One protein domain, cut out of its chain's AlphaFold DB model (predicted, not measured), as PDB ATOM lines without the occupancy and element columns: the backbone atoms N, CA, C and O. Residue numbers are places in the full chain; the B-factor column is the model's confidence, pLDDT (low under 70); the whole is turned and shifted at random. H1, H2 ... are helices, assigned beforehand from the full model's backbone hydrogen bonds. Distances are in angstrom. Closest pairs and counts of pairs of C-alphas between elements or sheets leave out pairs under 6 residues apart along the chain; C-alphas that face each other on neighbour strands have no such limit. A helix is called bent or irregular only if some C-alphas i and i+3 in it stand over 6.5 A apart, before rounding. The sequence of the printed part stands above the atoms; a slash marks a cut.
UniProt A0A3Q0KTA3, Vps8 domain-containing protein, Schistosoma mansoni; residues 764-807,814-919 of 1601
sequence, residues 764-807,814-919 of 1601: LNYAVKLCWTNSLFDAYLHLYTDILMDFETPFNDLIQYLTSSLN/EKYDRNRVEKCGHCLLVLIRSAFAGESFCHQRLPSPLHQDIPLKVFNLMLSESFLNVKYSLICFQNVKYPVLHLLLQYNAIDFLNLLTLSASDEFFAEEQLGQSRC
ATOM      1  N   LEU A 764      59.351 -19.169 -21.980       84.10
ATOM      2  CA  LEU A 764      57.936 -19.090 -22.372       84.10
ATOM      3  C   LEU A 764      56.970 -19.200 -21.183       84.10
ATOM      4  O   LEU A 764      55.967 -18.489 -21.144       84.10
ATOM      5  N   ASN A 765      57.277 -20.024 -20.175       84.72
ATOM      6  CA  ASN A 765      56.409 -20.181 -19.003       84.72
ATOM      7  C   ASN A 765      56.378 -18.904 -18.160       84.72
ATOM      8  O   ASN A 765      55.327 -18.489 -17.661       84.72
ATOM      9  N   TYR A 766      57.543 -18.272 -18.008       85.18
ATOM     10  CA  TYR A 766      57.651 -16.985 -17.342       85.18
ATOM     11  C   TYR A 766      56.939 -15.889 -18.148       85.18
ATOM     12  O   TYR A 766      56.128 -15.156 -17.580       85.18
ATOM     13  N   ALA A 767      57.171 -15.823 -19.463       85.53
ATOM     14  CA  ALA A 767      56.595 -14.812 -20.347       85.53
ATOM     15  C   ALA A 767      55.058 -14.870 -20.399       85.53
ATOM     16  O   ALA A 767      54.410 -13.834 -20.254       85.53
ATOM     17  N   VAL A 768      54.454 -16.057 -20.511       87.33
ATOM     18  CA  VAL A 768      52.987 -16.219 -20.533       87.33
ATOM     19  C   VAL A 768      52.352 -15.742 -19.225       87.33
ATOM     20  O   VAL A 768      51.409 -14.945 -19.227       87.33
ATOM     21  N   LYS A 769      52.900 -16.176 -18.082       85.81
ATOM     22  CA  LYS A 769      52.408 -15.766 -16.760       85.81
ATOM     23  C   LYS A 769      52.557 -14.258 -16.555       85.81
ATOM     24  O   LYS A 769      51.671 -13.614 -15.985       85.81
ATOM     25  N   LEU A 770      53.661 -13.695 -17.033       84.45
ATOM     26  CA  LEU A 770      53.926 -12.265 -17.002       84.45
ATOM     27  C   LEU A 770      52.910 -11.478 -17.843       84.45
ATOM     28  O   LEU A 770      52.387 -10.473 -17.362       84.45
ATOM     29  N   CYS A 771      52.587 -11.949 -19.051       87.23
ATOM     30  CA  CYS A 771      51.606 -11.304 -19.924       87.23
ATOM     31  C   CYS A 771      50.213 -11.294 -19.289       87.23
ATOM     32  O   CYS A 771      49.581 -10.241 -19.203       87.23
ATOM     33  N   TRP A 772      49.767 -12.434 -18.754       85.19
ATOM     34  CA  TRP A 772      48.449 -12.541 -18.126       85.19
ATOM     35  C   TRP A 772      48.316 -11.655 -16.879       85.19
ATOM     36  O   TRP A 772      47.361 -10.887 -16.741       85.19
ATOM     37  N   THR A 773      49.307 -11.712 -15.980       82.85
ATOM     38  CA  THR A 773      49.313 -10.916 -14.736       82.85
ATOM     39  C   THR A 773      49.343  -9.412 -15.006       82.85
ATOM     40  O   THR A 773      48.680  -8.654 -14.300       82.85
ATOM     41  N   ASN A 774      50.038  -8.977 -16.060       80.44
ATOM     42  CA  ASN A 774      50.133  -7.567 -16.429       80.44
ATOM     43  C   ASN A 774      49.065  -7.094 -17.424       80.44
ATOM     44  O   ASN A 774      48.977  -5.890 -17.657       80.44
ATOM     45  N   SER A 775      48.181  -7.975 -17.913       82.95
ATOM     46  CA  SER A 775      47.144  -7.650 -18.917       82.95
ATOM     47  C   SER A 775      47.707  -7.272 -20.298       82.95
ATOM     48  O   SER A 775      47.155  -6.401 -20.967       82.95
ATOM     49  N   LEU A 776      48.813  -7.904 -20.702       86.14
ATOM     50  CA  LEU A 776      49.439  -7.754 -22.023       86.14
ATOM     51  C   LEU A 776      48.805  -8.759 -22.990       86.14
ATOM     52  O   LEU A 776      49.364  -9.827 -23.242       86.14
ATOM     53  N   PHE A 777      47.574  -8.486 -23.419       86.46
ATOM     54  CA  PHE A 777      46.787  -9.455 -24.182       86.46
ATOM     55  C   PHE A 777      47.328  -9.678 -25.602       86.46
ATOM     56  O   PHE A 777      47.266 -10.811 -26.069       86.46
ATOM     57  N   ASP A 778      47.936  -8.673 -26.242       84.52
ATOM     58  CA  ASP A 778      48.518  -8.830 -27.583       84.52
ATOM     59  C   ASP A 778      49.763  -9.728 -27.524       84.52
ATOM     60  O   ASP A 778      49.890 -10.684 -28.287       84.52
ATOM     61  N   ALA A 779      50.657  -9.497 -26.551       86.35
ATOM     62  CA  ALA A 779      51.795 -10.392 -26.317       86.35
ATOM     63  C   ALA A 779      51.352 -11.797 -25.873       86.35
ATOM     64  O   ALA A 779      51.976 -12.786 -26.248       86.35
ATOM     65  N   TYR A 780      50.268 -11.906 -25.100       90.11
ATOM     66  CA  TYR A 780      49.699 -13.196 -24.712       90.11
ATOM     67  C   TYR A 780      49.182 -13.967 -25.935       90.11
ATOM     68  O   TYR A 780      49.520 -15.139 -26.096       90.11
ATOM     69  N   LEU A 781      48.433 -13.313 -26.831       88.03
ATOM     70  CA  LEU A 781      47.984 -13.915 -28.087       88.03
ATOM     71  C   LEU A 781      49.158 -14.289 -28.993       88.03
ATOM     72  O   LEU A 781      49.136 -15.383 -29.548       88.03
ATOM     73  N   HIS A 782      50.198 -13.457 -29.089       86.47
ATOM     74  CA  HIS A 782      51.413 -13.786 -29.842       86.47
ATOM     75  C   HIS A 782      52.083 -15.064 -29.313       86.47
ATOM     76  O   HIS A 782      52.341 -16.006 -30.058       86.47
ATOM     77  N   LEU A 783      52.281 -15.162 -27.994       88.40
ATOM     78  CA  LEU A 783      52.870 -16.353 -27.378       88.40
ATOM     79  C   LEU A 783      52.019 -17.614 -27.614       88.40
ATOM     80  O   LEU A 783      52.573 -18.677 -27.883       88.40
ATOM     81  N   TYR A 784      50.689 -17.517 -27.530       89.95
ATOM     82  CA  TYR A 784      49.809 -18.676 -27.699       89.95
ATOM     83  C   TYR A 784      49.570 -19.072 -29.154       89.95
ATOM     84  O   TYR A 784      49.651 -20.250 -29.478       89.95
ATOM     85  N   THR A 785      49.283 -18.115 -30.031       87.51
ATOM     86  CA  THR A 785      48.855 -18.399 -31.408       87.51
ATOM     87  C   THR A 785      50.020 -18.484 -32.387       87.51
ATOM     88  O   THR A 785      49.987 -19.352 -33.250       87.51
ATOM     89  N   ASP A 786      51.049 -17.642 -32.240       83.68
ATOM     90  CA  ASP A 786      52.198 -17.610 -33.152       83.68
ATOM     91  C   ASP A 786      53.292 -18.600 -32.708       83.68
ATOM     92  O   ASP A 786      53.843 -19.338 -33.520       83.68
ATOM     93  N   ILE A 787      53.565 -18.700 -31.397       83.00
ATOM     94  CA  ILE A 787      54.633 -19.575 -30.875       83.00
ATOM     95  C   ILE A 787      54.110 -20.961 -30.458       83.00
ATOM     96  O   ILE A 787      54.704 -21.974 -30.830       83.00
ATOM     97  N   LEU A 788      53.029 -21.036 -29.667       86.90
ATOM     98  CA  LEU A 788      52.503 -22.308 -29.131       86.90
ATOM     99  C   LEU A 788      51.440 -22.986 -30.016       86.90
ATOM    100  O   LEU A 788      51.163 -24.168 -29.812       86.90
ATOM    101  N   MET A 789      50.869 -22.275 -30.994       86.42
ATOM    102  CA  MET A 789      49.800 -22.746 -31.888       86.42
ATOM    103  C   MET A 789      48.526 -23.257 -31.167       86.42
ATOM    104  O   MET A 789      47.882 -24.201 -31.631       86.42
ATOM    105  N   ASP A 790      48.135 -22.638 -30.045       89.48
ATOM    106  CA  ASP A 790      46.916 -22.955 -29.277       89.48
ATOM    107  C   ASP A 790      45.944 -21.761 -29.221       89.48
ATOM    108  O   ASP A 790      46.290 -20.667 -28.781       89.48
ATOM    109  N   PHE A 791      44.701 -21.990 -29.655       89.40
ATOM    110  CA  PHE A 791      43.633 -20.987 -29.751       89.40
ATOM    111  C   PHE A 791      42.502 -21.222 -28.740       89.40
ATOM    112  O   PHE A 791      41.702 -20.322 -28.489       89.40
ATOM    113  N   GLU A 792      42.407 -22.419 -28.158       88.25
ATOM    114  CA  GLU A 792      41.298 -22.789 -27.274       88.25
ATOM    115  C   GLU A 792      41.486 -22.191 -25.880       88.25
ATOM    116  O   GLU A 792      40.560 -21.599 -25.322       88.25
ATOM    117  N   THR A 793      42.704 -22.294 -25.346       89.70
ATOM    118  CA  THR A 793      43.079 -21.696 -24.061       89.70
ATOM    119  C   THR A 793      42.834 -20.181 -24.040       89.70
ATOM    120  O   THR A 793      42.044 -19.739 -23.201       89.70
ATOM    121  N   PRO A 794      43.387 -19.371 -24.975       89.94
ATOM    122  CA  PRO A 794      43.133 -17.931 -24.976       89.94
ATOM    123  C   PRO A 794      41.653 -17.586 -25.192       89.94
ATOM    124  O   PRO A 794      41.162 -16.638 -24.582       89.94
ATOM    125  N   PHE A 795      40.909 -18.348 -26.005       90.51
ATOM    126  CA  PHE A 795      39.480 -18.094 -26.230       90.51
ATOM    127  C   PHE A 795      38.666 -18.230 -24.935       90.51
ATOM    128  O   PHE A 795      37.897 -17.334 -24.581       90.51
ATOM    129  N   ASN A 796      38.857 -19.334 -24.210       87.76
ATOM    130  CA  ASN A 796      38.135 -19.597 -22.967       87.76
ATOM    131  C   ASN A 796      38.513 -18.600 -21.866       87.76
ATOM    132  O   ASN A 796      37.627 -18.062 -21.198       87.76
ATOM    133  N   ASP A 797      39.807 -18.309 -21.724       87.17
ATOM    134  CA  ASP A 797      40.330 -17.368 -20.734       87.17
ATOM    135  C   ASP A 797      39.752 -15.950 -20.939       87.17
ATOM    136  O   ASP A 797      39.318 -15.301 -19.978       87.17
ATOM    137  N   LEU A 798      39.666 -15.479 -22.191       88.41
ATOM    138  CA  LEU A 798      39.100 -14.166 -22.531       88.41
ATOM    139  C   LEU A 798      37.572 -14.116 -22.341       88.41
ATOM    140  O   LEU A 798      37.057 -13.156 -21.762       88.41
ATOM    141  N   ILE A 799      36.834 -15.153 -22.758       84.96
ATOM    142  CA  ILE A 799      35.374 -15.244 -22.553       84.96
ATOM    143  C   ILE A 799      35.028 -15.240 -21.063       84.96
ATOM    144  O   ILE A 799      34.113 -14.528 -20.634       84.96
ATOM    145  N   GLN A 800      35.763 -16.017 -20.264       83.18
ATOM    146  CA  GLN A 800      35.561 -16.081 -18.823       83.18
ATOM    147  C   GLN A 800      35.793 -14.711 -18.176       83.18
ATOM    148  O   GLN A 800      35.000 -14.296 -17.325       83.18
ATOM    149  N   TYR A 801      36.831 -13.991 -18.614       82.64
ATOM    150  CA  TYR A 801      37.108 -12.638 -18.144       82.64
ATOM    151  C   TYR A 801      35.958 -11.674 -18.473       82.64
ATOM    152  O   TYR A 801      35.379 -11.095 -17.552       82.64
ATOM    153  N   LEU A 802      35.553 -11.564 -19.747       80.22
ATOM    154  CA  LEU A 802      34.470 -10.662 -20.178       80.22
ATOM    155  C   LEU A 802      33.150 -10.942 -19.453       80.22
ATOM    156  O   LEU A 802      32.477 -10.016 -19.003       80.22
ATOM    157  N   THR A 803      32.811 -12.222 -19.282       75.82
ATOM    158  CA  THR A 803      31.587 -12.647 -18.588       75.82
ATOM    159  C   THR A 803      31.596 -12.233 -17.112       75.82
ATOM    160  O   THR A 803      30.563 -11.843 -16.564       75.82
ATOM    161  N   SER A 804      32.758 -12.295 -16.452       72.99
ATOM    162  CA  SER A 804      32.894 -11.907 -15.044       72.99
ATOM    163  C   SER A 804      32.769 -10.396 -14.825       72.99
ATOM    164  O   SER A 804      32.144  -9.969 -13.852       72.99
ATOM    165  N   SER A 805      33.270  -9.586 -15.761       70.04
ATOM    166  CA  SER A 805      33.249  -8.123 -15.669       70.04
ATOM    167  C   SER A 805      31.862  -7.501 -15.885       70.04
ATOM    168  O   SER A 805      31.618  -6.397 -15.414       70.04
ATOM    169  N   LEU A 806      30.925  -8.205 -16.533       63.88
ATOM    170  CA  LEU A 806      29.560  -7.715 -16.798       63.88
ATOM    171  C   LEU A 806      28.636  -7.648 -15.566       63.88
ATOM    172  O   LEU A 806      27.564  -7.057 -15.654       63.88
ATOM    173  N   ASN A 807      29.021  -8.227 -14.421       54.62
ATOM    174  CA  ASN A 807      28.168  -8.304 -13.219       54.62
ATOM    175  C   ASN A 807      28.660  -7.475 -12.027       54.62
ATOM    176  O   ASN A 807      28.005  -7.448 -10.985       54.62
ATOM    177  N   GLU A 814      35.669   1.035 -11.621       45.12
ATOM    178  CA  GLU A 814      35.177   1.028 -13.011       45.12
ATOM    179  C   GLU A 814      36.044   1.764 -14.047       45.12
ATOM    180  O   GLU A 814      35.799   1.648 -15.249       45.12
ATOM    181  N   LYS A 815      37.047   2.554 -13.644       46.80
ATOM    182  CA  LYS A 815      37.904   3.276 -14.610       46.80
ATOM    183  C   LYS A 815      39.112   2.459 -15.072       46.80
ATOM    184  O   LYS A 815      39.465   2.527 -16.245       46.80
ATOM    185  N   TYR A 816      39.720   1.677 -14.177       44.45
ATOM    186  CA  TYR A 816      40.863   0.816 -14.513       44.45
ATOM    187  C   TYR A 816      40.423  -0.494 -15.177       44.45
ATOM    188  O   TYR A 816      41.116  -0.984 -16.068       44.45
ATOM    189  N   ASP A 817      39.262  -1.031 -14.790       54.54
ATOM    190  CA  ASP A 817      38.761  -2.290 -15.349       54.54
ATOM    191  C   ASP A 817      38.147  -2.102 -16.749       54.54
ATOM    192  O   ASP A 817      38.300  -2.962 -17.609       54.54
ATOM    193  N   ARG A 818      37.563  -0.928 -17.050       60.47
ATOM    194  CA  ARG A 818      36.984  -0.651 -18.381       60.47
ATOM    195  C   ARG A 818      37.987  -0.766 -19.525       60.47
ATOM    196  O   ARG A 818      37.711  -1.476 -20.483       60.47
ATOM    197  N   ASN A 819      39.173  -0.167 -19.400       67.47
ATOM    198  CA  ASN A 819      40.211  -0.281 -20.435       67.47
ATOM    199  C   ASN A 819      40.679  -1.732 -20.625       67.47
ATOM    200  O   ASN A 819      41.056  -2.129 -21.725       67.47
ATOM    201  N   ARG A 820      40.678  -2.533 -19.554       73.01
ATOM    202  CA  ARG A 820      41.082  -3.939 -19.614       73.01
ATOM    203  C   ARG A 820      40.006  -4.804 -20.266       73.01
ATOM    204  O   ARG A 820      40.350  -5.659 -21.074       73.01
ATOM    205  N   VAL A 821      38.733  -4.556 -19.961       74.59
ATOM    206  CA  VAL A 821      37.575  -5.197 -20.605       74.59
ATOM    207  C   VAL A 821      37.507  -4.832 -22.088       74.59
ATOM    208  O   VAL A 821      37.312  -5.713 -22.919       74.59
ATOM    209  N   GLU A 822      37.748  -3.568 -22.443       77.13
ATOM    210  CA  GLU A 822      37.823  -3.128 -23.839       77.13
ATOM    211  C   GLU A 822      38.963  -3.827 -24.591       77.13
ATOM    212  O   GLU A 822      38.716  -4.436 -25.629       77.13
ATOM    213  N   LYS A 823      40.188  -3.836 -24.043       77.40
ATOM    214  CA  LYS A 823      41.319  -4.557 -24.651       77.40
ATOM    215  C   LYS A 823      41.056  -6.059 -24.771       77.40
ATOM    216  O   LYS A 823      41.356  -6.638 -25.806       77.40
ATOM    217  N   CYS A 824      40.476  -6.673 -23.743       83.86
ATOM    218  CA  CYS A 824      40.119  -8.091 -23.737       83.86
ATOM    219  C   CYS A 824      39.097  -8.419 -24.835       83.86
ATOM    220  O   CYS A 824      39.303  -9.352 -25.607       83.86
ATOM    221  N   GLY A 825      38.032  -7.619 -24.958       82.99
ATOM    222  CA  GLY A 825      37.014  -7.809 -25.988       82.99
ATOM    223  C   GLY A 825      37.549  -7.586 -27.400       82.99
ATOM    224  O   GLY A 825      37.238  -8.369 -28.293       82.99
ATOM    225  N   HIS A 826      38.435  -6.606 -27.594       85.44
ATOM    226  CA  HIS A 826      39.135  -6.434 -28.865       85.44
ATOM    227  C   HIS A 826      40.032  -7.637 -29.193       85.44
ATOM    228  O   HIS A 826      39.934  -8.186 -30.286       85.44
ATOM    229  N   CYS A 827      40.838  -8.106 -28.235       87.36
ATOM    230  CA  CYS A 827      41.699  -9.279 -28.406       87.36
ATOM    231  C   CYS A 827      40.895 -10.543 -28.728       87.36
ATOM    232  O   CYS A 827      41.307 -11.334 -29.570       87.36
ATOM    233  N   LEU A 828      39.725 -10.719 -28.109       89.20
ATOM    234  CA  LEU A 828      38.830 -11.831 -28.414       89.20
ATOM    235  C   LEU A 828      38.306 -11.758 -29.855       89.20
ATOM    236  O   LEU A 828      38.286 -12.775 -30.544       89.20
ATOM    237  N   LEU A 829      37.914 -10.572 -30.334       90.14
ATOM    238  CA  LEU A 829      37.506 -10.388 -31.730       90.14
ATOM    239  C   LEU A 829      38.671 -10.664 -32.692       90.14
ATOM    240  O   LEU A 829      38.486 -11.373 -33.677       90.14
ATOM    241  N   VAL A 830      39.880 -10.179 -32.395       88.89
ATOM    242  CA  VAL A 830      41.077 -10.457 -33.209       88.89
ATOM    243  C   VAL A 830      41.375 -11.958 -33.254       88.89
ATOM    244  O   VAL A 830      41.599 -12.493 -34.337       88.89
ATOM    245  N   LEU A 831      41.287 -12.654 -32.116       91.33
ATOM    246  CA  LEU A 831      41.466 -14.106 -32.025       91.33
ATOM    247  C   LEU A 831      40.428 -14.875 -32.856       91.33
ATOM    248  O   LEU A 831      40.774 -15.829 -33.546       91.33
ATOM    249  N   ILE A 832      39.152 -14.477 -32.805       91.31
ATOM    250  CA  ILE A 832      38.096 -15.106 -33.614       91.31
ATOM    251  C   ILE A 832      38.370 -14.881 -35.107       91.31
ATOM    252  O   ILE A 832      38.227 -15.806 -35.906       91.31
ATOM    253  N   ARG A 833      38.787 -13.667 -35.491       90.53
ATOM    254  CA  ARG A 833      39.095 -13.328 -36.886       90.53
ATOM    255  C   ARG A 833      40.276 -14.131 -37.421       90.53
ATOM    256  O   ARG A 833      40.172 -14.634 -38.540       90.53
ATOM    257  N   SER A 834      41.370 -14.232 -36.663       88.28
ATOM    258  CA  SER A 834      42.553 -15.006 -37.062       88.28
ATOM    259  C   SER A 834      42.231 -16.500 -37.125       88.28
ATOM    260  O   SER A 834      42.539 -17.155 -38.120       88.28
ATOM    261  N   ALA A 835      41.468 -17.012 -36.153       89.70
ATOM    262  CA  ALA A 835      40.989 -18.389 -36.163       89.70
ATOM    263  C   ALA A 835      40.137 -18.717 -37.400       89.70
ATOM    264  O   ALA A 835      40.340 -19.772 -37.988       89.70
ATOM    265  N   PHE A 836      39.213 -17.844 -37.824       90.11
ATOM    266  CA  PHE A 836      38.410 -18.059 -39.041       90.11
ATOM    267  C   PHE A 836      39.208 -17.924 -40.342       90.11
ATOM    268  O   PHE A 836      38.904 -18.636 -41.299       90.11
ATOM    269  N   ALA A 837      40.252 -17.090 -40.360       87.18
ATOM    270  CA  ALA A 837      41.185 -16.994 -41.486       87.18
ATOM    271  C   ALA A 837      42.038 -18.262 -41.669       87.18
ATOM    272  O   ALA A 837      42.593 -18.485 -42.744       87.18
ATOM    273  N   GLY A 838      42.190 -19.062 -40.606       85.97
ATOM    274  CA  GLY A 838      43.238 -20.077 -40.532       85.97
ATOM    275  C   GLY A 838      44.637 -19.456 -40.412       85.97
ATOM    276  O   GLY A 838      45.619 -20.008 -40.913       85.97
ATOM    277  N   GLU A 839      44.727 -18.297 -39.755       88.24
ATOM    278  CA  GLU A 839      45.959 -17.545 -39.527       88.24
ATOM    279  C   GLU A 839      46.273 -17.420 -38.030       88.24
ATOM    280  O   GLU A 839      45.405 -17.536 -37.163       88.24
ATOM    281  N   SER A 840      47.540 -17.173 -37.725       85.89
ATOM    282  CA  SER A 840      48.029 -16.803 -36.402       85.89
ATOM    283  C   SER A 840      47.755 -15.317 -36.094       85.89
ATOM    284  O   SER A 840      47.276 -14.571 -36.955       85.89
ATOM    285  N   PHE A 841      48.027 -14.853 -34.868       83.90
ATOM    286  CA  PHE A 841      47.813 -13.449 -34.482       83.90
ATOM    287  C   PHE A 841      48.639 -12.470 -35.329       83.90
ATOM    288  O   PHE A 841      48.139 -11.408 -35.696       83.90
ATOM    289  N   CYS A 842      49.861 -12.841 -35.721       77.92
ATOM    290  CA  CYS A 842      50.707 -12.051 -36.620       77.92
ATOM    291  C   CYS A 842      50.348 -12.183 -38.116       77.92
ATOM    292  O   CYS A 842      51.151 -11.780 -38.964       77.92
ATOM    293  N   HIS A 843      49.162 -12.710 -38.453       80.59
ATOM    294  CA  HIS A 843      48.683 -12.943 -39.824       80.59
ATOM    295  C   HIS A 843      49.546 -13.932 -40.626       80.59
ATOM    296  O   HIS A 843      49.713 -13.793 -41.841       80.59
ATOM    297  N   GLN A 844      50.133 -14.932 -39.958       76.78
ATOM    298  CA  GLN A 844      50.817 -16.025 -40.645       76.78
ATOM    299  C   GLN A 844      49.861 -17.189 -40.881       76.78
ATOM    300  O   GLN A 844      49.120 -17.589 -39.989       76.78
ATOM    301  N   ARG A 845      49.893 -17.782 -42.077       81.61
ATOM    302  CA  ARG A 845      49.046 -18.937 -42.394       81.61
ATOM    303  C   ARG A 845      49.434 -20.143 -41.533       81.61
ATOM    304  O   ARG A 845      50.599 -20.543 -41.524       81.61
ATOM    305  N   LEU A 846      48.454 -20.748 -40.862       84.34
ATOM    306  CA  LEU A 846      48.683 -21.889 -39.978       84.34
ATOM    307  C   LEU A 846      49.086 -23.144 -40.776       84.34
ATOM    308  O   LEU A 846      48.567 -23.386 -41.872       84.34
ATOM    309  N   PRO A 847      49.994 -23.984 -40.250       82.58
ATOM    310  CA  PRO A 847      50.400 -25.212 -40.925       82.58
ATOM    311  C   PRO A 847      49.262 -26.247 -40.938       82.58
ATOM    312  O   PRO A 847      48.513 -26.393 -39.976       82.58
ATOM    313  N   SER A 848      49.131 -27.019 -42.020       79.46
ATOM    314  CA  SER A 848      48.169 -28.136 -42.089       79.46
ATOM    315  C   SER A 848      48.498 -29.215 -41.037       79.46
ATOM    316  O   SER A 848      49.672 -29.579 -40.934       79.46
ATOM    317  N   PRO A 849      47.519 -29.785 -40.292       80.85
ATOM    318  CA  PRO A 849      46.054 -29.656 -40.434       80.85
ATOM    319  C   PRO A 849      45.402 -28.526 -39.607       80.85
ATOM    320  O   PRO A 849      44.184 -28.361 -39.649       80.85
ATOM    321  N   LEU A 850      46.183 -27.723 -38.876       84.10
ATOM    322  CA  LEU A 850      45.668 -26.710 -37.941       84.10
ATOM    323  C   LEU A 850      44.816 -25.630 -38.624       84.10
ATOM    324  O   LEU A 850      43.811 -25.207 -38.056       84.10
ATOM    325  N   HIS A 851      45.165 -25.262 -39.862       82.98
ATOM    326  CA  HIS A 851      44.387 -24.359 -40.728       82.98
ATOM    327  C   HIS A 851      42.906 -24.756 -40.874       82.98
ATOM    328  O   HIS A 851      42.057 -23.886 -41.005       82.98
ATOM    329  N   GLN A 852      42.574 -26.053 -40.831       80.45
ATOM    330  CA  GLN A 852      41.191 -26.536 -40.978       80.45
ATOM    331  C   GLN A 852      40.509 -26.794 -39.626       80.45
ATOM    332  O   GLN A 852      39.323 -26.504 -39.456       80.45
ATOM    333  N   ASP A 853      41.256 -27.312 -38.647       87.57
ATOM    334  CA  ASP A 853      40.702 -27.725 -37.354       87.57
ATOM    335  C   ASP A 853      40.362 -26.540 -36.435       87.57
ATOM    336  O   ASP A 853      39.346 -26.564 -35.733       87.57
ATOM    337  N   ILE A 854      41.209 -25.504 -36.410       90.02
ATOM    338  CA  ILE A 854      41.054 -24.348 -35.513       90.02
ATOM    339  C   ILE A 854      39.793 -23.525 -35.829       90.02
ATOM    340  O   ILE A 854      39.012 -23.315 -34.893       90.02
ATOM    341  N   PRO A 855      39.518 -23.125 -37.092       89.85
ATOM    342  CA  PRO A 855      38.284 -22.413 -37.425       89.85
ATOM    343  C   PRO A 855      37.030 -23.162 -36.956       89.85
ATOM    344  O   PRO A 855      36.138 -22.575 -36.343       89.85
ATOM    345  N   LEU A 856      36.983 -24.484 -37.174       88.55
ATOM    346  CA  LEU A 856      35.840 -25.319 -36.802       88.55
ATOM    347  C   LEU A 856      35.645 -25.397 -35.282       88.55
ATOM    348  O   LEU A 856      34.510 -25.346 -34.798       88.55
ATOM    349  N   LYS A 857      36.736 -25.525 -34.519       88.89
ATOM    350  CA  LYS A 857      36.688 -25.539 -33.051       88.89
ATOM    351  C   LYS A 857      36.157 -24.218 -32.504       88.89
ATOM    352  O   LYS A 857      35.191 -24.234 -31.742       88.89
ATOM    353  N   VAL A 858      36.724 -23.089 -32.934       90.32
ATOM    354  CA  VAL A 858      36.300 -21.752 -32.478       90.32
ATOM    355  C   VAL A 858      34.853 -21.458 -32.893       90.32
ATOM    356  O   VAL A 858      34.076 -20.948 -32.086       90.32
ATOM    357  N   PHE A 859      34.437 -21.868 -34.097       90.42
ATOM    358  CA  PHE A 859      33.051 -21.747 -34.563       90.42
ATOM    359  C   PHE A 859      32.058 -22.481 -33.648       90.42
ATOM    360  O   PHE A 859      31.028 -21.928 -33.259       90.42
ATOM    361  N   ASN A 860      32.377 -23.717 -33.254       89.58
ATOM    362  CA  ASN A 860      31.526 -24.495 -32.353       89.58
ATOM    363  C   ASN A 860      31.500 -23.925 -30.928       89.58
ATOM    364  O   ASN A 860      30.444 -23.946 -30.298       89.58
ATOM    365  N   LEU A 861      32.622 -23.389 -30.433       87.95
ATOM    366  CA  LEU A 861      32.672 -22.713 -29.133       87.95
ATOM    367  C   LEU A 861      31.791 -21.452 -29.120       87.95
ATOM    368  O   LEU A 861      31.043 -21.238 -28.167       87.95
ATOM    369  N   MET A 862      31.809 -20.662 -30.199       88.37
ATOM    370  CA  MET A 862      30.969 -19.467 -30.346       88.37
ATOM    371  C   MET A 862      29.468 -19.798 -30.384       88.37
ATOM    372  O   MET A 862      28.658 -19.081 -29.798       88.37
ATOM    373  N   LEU A 863      29.092 -20.885 -31.064       86.44
ATOM    374  CA  LEU A 863      27.699 -21.319 -31.215       86.44
ATOM    375  C   LEU A 863      27.237 -22.306 -30.133       86.44
ATOM    376  O   LEU A 863      26.181 -22.927 -30.280       86.44
ATOM    377  N   SER A 864      28.007 -22.476 -29.060       83.48
ATOM    378  CA  SER A 864      27.634 -23.374 -27.973       83.48
ATOM    379  C   SER A 864      26.384 -22.866 -27.249       83.48
ATOM    380  O   SER A 864      26.286 -21.697 -26.877       83.48
ATOM    381  N   GLU A 865      25.424 -23.762 -27.011       72.07
ATOM    382  CA  GLU A 865      24.214 -23.473 -26.224       72.07
ATOM    383  C   GLU A 865      24.482 -23.485 -24.710       72.07
ATOM    384  O   GLU A 865      23.624 -23.093 -23.920       72.07
ATOM    385  N   SER A 866      25.678 -23.904 -24.289       65.50
ATOM    386  CA  SER A 866      26.114 -23.913 -22.895       65.50
ATOM    387  C   SER A 866      27.504 -23.292 -22.736       65.50
ATOM    388  O   SER A 866      28.395 -23.498 -23.563       65.50
ATOM    389  N   PHE A 867      27.715 -22.543 -21.650       61.76
ATOM    390  CA  PHE A 867      29.066 -22.182 -21.219       61.76
ATOM    391  C   PHE A 867      29.742 -23.444 -20.676       61.76
ATOM    392  O   PHE A 867      29.430 -23.896 -19.571       61.76
ATOM    393  N   LEU A 868      30.653 -24.037 -21.445       49.21
ATOM    394  CA  LEU A 868      31.523 -25.087 -20.927       49.21
ATOM    395  C   LEU A 868      32.394 -24.458 -19.818       49.21
ATOM    396  O   LEU A 868      33.136 -23.518 -20.071       49.21
ATOM    397  N   ASN A 869      32.268 -24.964 -18.583       46.17
ATOM    398  CA  ASN A 869      33.076 -24.631 -17.392       46.17
ATOM    399  C   ASN A 869      32.816 -23.332 -16.591       46.17
ATOM    400  O   ASN A 869      33.728 -22.849 -15.920       46.17
ATOM    401  N   VAL A 870      31.581 -22.824 -16.485       48.57
ATOM    402  CA  VAL A 870      31.290 -21.717 -15.540       48.57
ATOM    403  C   VAL A 870      30.452 -22.190 -14.344       48.57
ATOM    404  O   VAL A 870      29.278 -22.520 -14.465       48.57
ATOM    405  N   LYS A 871      31.059 -22.177 -13.145       46.38
ATOM    406  CA  LYS A 871      30.432 -22.461 -11.829       46.38
ATOM    407  C   LYS A 871      29.341 -21.455 -11.407       46.38
ATOM    408  O   LYS A 871      28.775 -21.595 -10.326       46.38
ATOM    409  N   TYR A 872      29.049 -20.463 -12.242       44.46
ATOM    410  CA  TYR A 872      28.097 -19.385 -11.998       44.46
ATOM    411  C   TYR A 872      27.133 -19.287 -13.186       44.46
ATOM    412  O   TYR A 872      27.447 -18.684 -14.209       44.46
ATOM    413  N   SER A 873      25.956 -19.903 -13.064       42.53
ATOM    414  CA  SER A 873      24.843 -19.650 -13.977       42.53
ATOM    415  C   SER A 873      24.331 -18.228 -13.737       42.53
ATOM    416  O   SER A 873      23.785 -17.904 -12.684       42.53
ATOM    417  N   LEU A 874      24.562 -17.354 -14.711       49.94
ATOM    418  CA  LEU A 874      24.221 -15.941 -14.631       49.94
ATOM    419  C   LEU A 874      22.739 -15.687 -14.912       49.94
ATOM    420  O   LEU A 874      22.209 -16.156 -15.917       49.94
ATOM    421  N   ILE A 875      22.089 -14.908 -14.040       49.47
ATOM    422  CA  ILE A 875      20.654 -14.568 -14.102       49.47
ATOM    423  C   ILE A 875      20.300 -13.869 -15.427       49.47
ATOM    424  O   ILE A 875      19.253 -14.151 -15.999       49.47
ATOM    425  N   CYS A 876      21.196 -13.032 -15.968       49.29
ATOM    426  CA  CYS A 876      20.958 -12.273 -17.204       49.29
ATOM    427  C   CYS A 876      20.902 -13.123 -18.484       49.29
ATOM    428  O   CYS A 876      20.362 -12.666 -19.485       49.29
ATOM    429  N   PHE A 877      21.435 -14.348 -18.467       54.54
ATOM    430  CA  PHE A 877      21.438 -15.242 -19.634       54.54
ATOM    431  C   PHE A 877      20.516 -16.455 -19.451       54.54
ATOM    432  O   PHE A 877      20.474 -17.337 -20.312       54.54
ATOM    433  N   GLN A 878      19.753 -16.520 -18.353       52.10
ATOM    434  CA  GLN A 878      18.738 -17.556 -18.187       52.10
ATOM    435  C   GLN A 878      17.644 -17.349 -19.243       52.10
ATOM    436  O   GLN A 878      16.936 -16.348 -19.227       52.10
ATOM    437  N   ASN A 879      17.516 -18.322 -20.151       57.07
ATOM    438  CA  ASN A 879      16.622 -18.355 -21.321       57.07
ATOM    439  C   ASN A 879      17.125 -17.665 -22.603       57.07
ATOM    440  O   ASN A 879      16.375 -17.616 -23.580       57.07
ATOM    441  N   VAL A 880      18.379 -17.203 -22.662       64.91
ATOM    442  CA  VAL A 880      18.967 -16.680 -23.908       64.91
ATOM    443  C   VAL A 880      19.571 -17.824 -24.724       64.91
ATOM    444  O   VAL A 880      20.447 -18.545 -24.247       64.91
ATOM    445  N   LYS A 881      19.123 -17.992 -25.974       69.32
ATOM    446  CA  LYS A 881      19.736 -18.947 -26.911       69.32
ATOM    447  C   LYS A 881      21.076 -18.395 -27.419       69.32
ATOM    448  O   LYS A 881      21.132 -17.253 -27.873       69.32
ATOM    449  N   TYR A 882      22.121 -19.229 -27.372       81.66
ATOM    450  CA  TYR A 882      23.504 -18.910 -27.776       81.66
ATOM    451  C   TYR A 882      24.137 -17.779 -26.937       81.66
ATOM    452  O   TYR A 882      24.287 -16.651 -27.411       81.66
ATOM    453  N   PRO A 883      24.518 -18.045 -25.675       78.73
ATOM    454  CA  PRO A 883      24.928 -16.998 -24.741       78.73
ATOM    455  C   PRO A 883      26.259 -16.323 -25.105       78.73
ATOM    456  O   PRO A 883      26.405 -15.128 -24.868       78.73
ATOM    457  N   VAL A 884      27.203 -17.040 -25.727       82.24
ATOM    458  CA  VAL A 884      28.464 -16.453 -26.223       82.24
ATOM    459  C   VAL A 884      28.194 -15.491 -27.382       82.24
ATOM    460  O   VAL A 884      28.738 -14.391 -27.418       82.24
ATOM    461  N   LEU A 885      27.294 -15.861 -28.297       85.47
ATOM    462  CA  LEU A 885      26.876 -14.994 -29.397       85.47
ATOM    463  C   LEU A 885      26.149 -13.743 -28.881       85.47
ATOM    464  O   LEU A 885      26.393 -12.639 -29.361       85.47
ATOM    465  N   HIS A 886      25.301 -13.904 -27.861       82.40
ATOM    466  CA  HIS A 886      24.638 -12.780 -27.203       82.40
ATOM    467  C   HIS A 886      25.644 -11.845 -26.524       82.40
ATOM    468  O   HIS A 886      25.546 -10.631 -26.676       82.40
ATOM    469  N   LEU A 887      26.638 -12.407 -25.832       82.62
ATOM    470  CA  LEU A 887      27.720 -11.661 -25.196       82.62
ATOM    471  C   LEU A 887      28.511 -10.821 -26.213       82.62
ATOM    472  O   LEU A 887      28.759  -9.642 -25.969       82.62
ATOM    473  N   LEU A 888      28.865 -11.399 -27.367       85.95
ATOM    474  CA  LEU A 888      29.591 -10.696 -28.433       85.95
ATOM    475  C   LEU A 888      28.766  -9.545 -29.035       85.95
ATOM    476  O   LEU A 888      29.297  -8.452 -29.243       85.95
ATOM    477  N   LEU A 889      27.462  -9.763 -29.254       83.30
ATOM    478  CA  LEU A 889      26.544  -8.725 -29.740       83.30
ATOM    479  C   LEU A 889      26.334  -7.600 -28.716       83.30
ATOM    480  O   LEU A 889      26.286  -6.434 -29.100       83.30
ATOM    481  N   GLN A 890      26.239  -7.929 -27.425       78.93
ATOM    482  CA  GLN A 890      26.109  -6.937 -26.355       78.93
ATOM    483  C   GLN A 890      27.390  -6.123 -26.144       78.93
ATOM    484  O   GLN A 890      27.304  -4.937 -25.832       78.93
ATOM    485  N   TYR A 891      28.565  -6.738 -26.308       78.46
ATOM    486  CA  TYR A 891      29.844  -6.045 -26.173       78.46
ATOM    487  C   TYR A 891      30.057  -5.038 -27.310       78.46
ATOM    488  O   TYR A 891      30.232  -3.846 -27.055       78.46
ATOM    489  N   ASN A 892      30.043  -5.503 -28.565       81.09
ATOM    490  CA  ASN A 892      30.233  -4.642 -29.729       81.09
ATOM    491  C   ASN A 892      29.656  -5.286 -30.997       81.09
ATOM    492  O   ASN A 892      30.371  -5.885 -31.803       81.09
ATOM    493  N   ALA A 893      28.344  -5.123 -31.194       82.69
ATOM    494  CA  ALA A 893      27.652  -5.620 -32.381       82.69
ATOM    495  C   ALA A 893      28.246  -5.096 -33.702       82.69
ATOM    496  O   ALA A 893      28.159  -5.785 -34.710       82.69
ATOM    497  N   ILE A 894      28.832  -3.892 -33.722       83.80
ATOM    498  CA  ILE A 894      29.373  -3.297 -34.954       83.80
ATOM    499  C   ILE A 894      30.610  -4.067 -35.398       83.80
ATOM    500  O   ILE A 894      30.634  -4.618 -36.497       83.80
ATOM    501  N   ASP A 895      31.614  -4.131 -34.527       84.18
ATOM    502  CA  ASP A 895      32.894  -4.743 -34.867       84.18
ATOM    503  C   ASP A 895      32.753  -6.256 -35.027       84.18
ATOM    504  O   ASP A 895      33.381  -6.842 -35.906       84.18
ATOM    505  N   PHE A 896      31.857  -6.884 -34.260       90.76
ATOM    506  CA  PHE A 896      31.565  -8.303 -34.415       90.76
ATOM    507  C   PHE A 896      30.879  -8.631 -35.753       90.76
ATOM    508  O   PHE A 896      31.309  -9.550 -36.447       90.76
ATOM    509  N   LEU A 897      29.850  -7.883 -36.174       89.00
ATOM    510  CA  LEU A 897      29.195  -8.130 -37.470       89.00
ATOM    511  C   LEU A 897      30.109  -7.766 -38.655       89.00
ATOM    512  O   LEU A 897      30.087  -8.445 -39.683       89.00
ATOM    513  N   ASN A 898      30.965  -6.750 -38.505       86.73
ATOM    514  CA  ASN A 898      32.001  -6.429 -39.490       86.73
ATOM    515  C   ASN A 898      33.036  -7.555 -39.608       86.73
ATOM    516  O   ASN A 898      33.403  -7.930 -40.721       86.73
ATOM    517  N   LEU A 899      33.463  -8.138 -38.483       90.79
ATOM    518  CA  LEU A 899      34.324  -9.319 -38.466       90.79
ATOM    519  C   LEU A 899      33.681 -10.465 -39.247       90.79
ATOM    520  O   LEU A 899      34.329 -11.026 -40.124       90.79
ATOM    521  N   LEU A 900      32.408 -10.781 -38.988       89.10
ATOM    522  CA  LEU A 900      31.704 -11.846 -39.710       89.10
ATOM    523  C   LEU A 900      31.581 -11.553 -41.211       89.10
ATOM    524  O   LEU A 900      31.710 -12.465 -42.021       89.10
ATOM    525  N   THR A 901      31.385 -10.285 -41.584       85.45
ATOM    526  CA  THR A 901      31.359  -9.852 -42.991       85.45
ATOM    527  C   THR A 901      32.705 -10.104 -43.673       85.45
ATOM    528  O   THR A 901      32.741 -10.602 -44.795       85.45
ATOM    529  N   LEU A 902      33.818  -9.801 -42.996       84.10
ATOM    530  CA  LEU A 902      35.161 -10.094 -43.506       84.10
ATOM    531  C   LEU A 902      35.400 -11.606 -43.592       84.10
ATOM    532  O   LEU A 902      35.932 -12.087 -44.593       84.10
ATOM    533  N   SER A 903      34.958 -12.354 -42.582       85.08
ATOM    534  CA  SER A 903      35.144 -13.802 -42.535       85.08
ATOM    535  C   SER A 903      34.277 -14.585 -43.510       85.08
ATOM    536  O   SER A 903      34.644 -15.698 -43.865       85.08
ATOM    537  N   ALA A 904      33.199 -14.007 -44.041       80.26
ATOM    538  CA  ALA A 904      32.424 -14.629 -45.116       80.26
ATOM    539  C   ALA A 904      33.276 -14.945 -46.365       80.26
ATOM    540  O   ALA A 904      32.927 -15.840 -47.131       80.26
ATOM    541  N   SER A 905      34.396 -14.231 -46.558       79.10
ATOM    542  CA  SER A 905      35.352 -14.469 -47.648       79.10
ATOM    543  C   SER A 905      36.475 -15.463 -47.320       79.10
ATOM    544  O   SER A 905      37.209 -15.857 -48.227       79.10
ATOM    545  N   ASP A 906      36.612 -15.882 -46.060       82.58
ATOM    546  CA  ASP A 906      37.642 -16.836 -45.644       82.58
ATOM    547  C   ASP A 906      37.300 -18.261 -46.144       82.58
ATOM    548  O   ASP A 906      36.126 -18.634 -46.259       82.58
ATOM    549  N   GLU A 907      38.325 -19.093 -46.394       82.45
ATOM    550  CA  GLU A 907      38.170 -20.468 -46.921       82.45
ATOM    551  C   GLU A 907      37.154 -21.305 -46.114       82.45
ATOM    552  O   GLU A 907      36.417 -22.101 -46.690       82.45
ATOM    553  N   PHE A 908      37.059 -21.089 -44.798       86.30
ATOM    554  CA  PHE A 908      36.152 -21.818 -43.907       86.30
ATOM    555  C   PHE A 908      34.654 -21.609 -44.210       86.30
ATOM    556  O   PHE A 908      33.857 -22.537 -44.040       86.30
ATOM    557  N   PHE A 909      34.255 -20.409 -44.643       84.60
ATOM    558  CA  PHE A 909      32.861 -20.084 -44.970       84.60
ATOM    559  C   PHE A 909      32.566 -20.187 -46.471       84.60
ATOM    560  O   PHE A 909      31.425 -20.446 -46.846       84.60
ATOM    561  N   ALA A 910      33.584 -20.058 -47.325       80.61
ATOM    562  CA  ALA A 910      33.450 -20.153 -48.782       80.61
ATOM    563  C   ALA A 910      33.413 -21.602 -49.333       80.61
ATOM    564  O   ALA A 910      33.261 -21.802 -50.538       80.61
ATOM    565  N   GLU A 911      33.557 -22.618 -48.475       73.57
ATOM    566  CA  GLU A 911      33.658 -24.044 -48.836       73.57
ATOM    567  C   GLU A 911      32.327 -24.642 -49.360       73.57
ATOM    568  O   GLU A 911      31.592 -25.266 -48.599       73.57
ATOM    569  N   GLU A 912      32.011 -24.453 -50.651       74.01
ATOM    570  CA  GLU A 912      30.808 -24.936 -51.376       74.01
ATOM    571  C   GLU A 912      29.586 -25.234 -50.471       74.01
ATOM    572  O   GLU A 912      28.959 -24.312 -49.957       74.01
ATOM    573  N   GLN A 913      29.240 -26.507 -50.232       77.89
ATOM    574  CA  GLN A 913      28.041 -26.886 -49.463       77.89
ATOM    575  C   GLN A 913      28.215 -26.775 -47.938       77.89
ATOM    576  O   GLN A 913      27.269 -26.463 -47.209       77.89
ATOM    577  N   LEU A 914      29.415 -27.055 -47.425       81.98
ATOM    578  CA  LEU A 914      29.700 -27.051 -45.984       81.98
ATOM    579  C   LEU A 914      29.744 -25.624 -45.434       81.98
ATOM    580  O   LEU A 914      29.147 -25.347 -44.392       81.98
ATOM    581  N   GLY A 915      30.403 -24.722 -46.156       82.45
ATOM    582  CA  GLY A 915      30.460 -23.292 -45.881       82.45
ATOM    583  C   GLY A 915      29.069 -22.661 -45.863       82.45
ATOM    584  O   GLY A 915      28.695 -22.033 -44.873       82.45
ATOM    585  N   GLN A 916      28.240 -22.951 -46.871       81.01
ATOM    586  CA  GLN A 916      26.842 -22.504 -46.910       81.01
ATOM    587  C   GLN A 916      26.032 -22.986 -45.698       81.01
ATOM    588  O   GLN A 916      25.330 -22.192 -45.071       81.01
ATOM    589  N   SER A 917      26.156 -24.263 -45.314       85.04
ATOM    590  CA  SER A 917      25.469 -24.803 -44.132       85.04
ATOM    591  C   SER A 917      25.927 -24.123 -42.833       85.04
ATOM    592  O   SER A 917      25.105 -23.819 -41.960       85.04
ATOM    593  N   ARG A 918      27.228 -23.812 -42.710       88.22
ATOM    594  CA  ARG A 918      27.783 -23.044 -41.579       88.22
ATOM    595  C   ARG A 918      27.211 -21.623 -41.543       88.22
ATOM    596  O   ARG A 918      26.765 -21.193 -40.478       88.22
ATOM    597  N   CYS A 919      27.156 -20.924 -42.680       86.14
ATOM    598  CA  CYS A 919      26.548 -19.592 -42.795       86.14
ATOM    599  C   CYS A 919      25.058 -19.611 -42.430       86.14
ATOM    600  O   CYS A 919      24.622 -18.810 -41.606       86.14
TER     601      CYS A 919
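AT A GLANCE: This is residues 764 to 807 and 814 to 919 of the 1601 residues of the protein "Vps8 domain-containing protein" of Schistosoma mansoni (UniProt A0A3Q0KTA3). A long helix, H4, runs through the middle, with H2, H3, H5 and the arm H6b packed round it. H1 folds back on H2 as an outlying hairpin, and H8 lies beyond H7 near the opposite end. The printed part has 150 residues with eight named helices, H1 to H8 in chain order, and no named strand: all helix. It is compact, with a radius of gyration of the C-alphas of 15.5 A and spans of 46 by 41 by 27 A.

HOW THE PARTS SIT: H1, residues 764 to 774, and H2, residues 777 to 787, form a hairpin, closest at the C-alphas of Cys 771 and Tyr 780, 5.5 A. H2, H3, residues 792 to 805, and the hub H4, residues 814 to 837, make an up-and-down bundle, each running against the one before. H4 touches H3 with residues 821 to 831 alone, closest at C-alphas 824 and 798, 6.3 A. Its residues 832 to 837 alone touch H5, residues 850 to 862, at a steep tilt of 48 degrees, with C-alphas 836 and 855 closest at 4.6 A. H6, residues 883 to 903, assigned as one helix by its hydrogen bonds, is bent: C-alphas 891 and 894 are 9.2 A apart. Its arm H6b, residues 894 to 903, touches residues 829 to 837 of H4 alone, closest at C-alphas 903 and 836, 6.4 A. H7, residues 907 to 910, touches H8, residues 912 to 919, only at the corner, closest at C-alphas 909 and 915, 4.1 A. O i to N i+4 pairs within hydrogen-bond range number 6 of 7 in H2, 17 of 20 in H4 and 7 of 9 in H5.

IN THESE COORDINATES: H1 begins at C-alpha 764 (57.936, -19.090, -22.372). H4 is 34.2 A long and H3 20.4 A. H8 ends at C-alpha 919 (26.548, -19.592, -42.795).

THE WHOLE: Residues 808 to 813 are not printed; C-alphas 807 and 814 are 11.7 A apart. The links H4 to H5 and H5 to H6 are long. The pLDDT is under 70 at residues 806 to 807, 814 to 819 and 866 to 881.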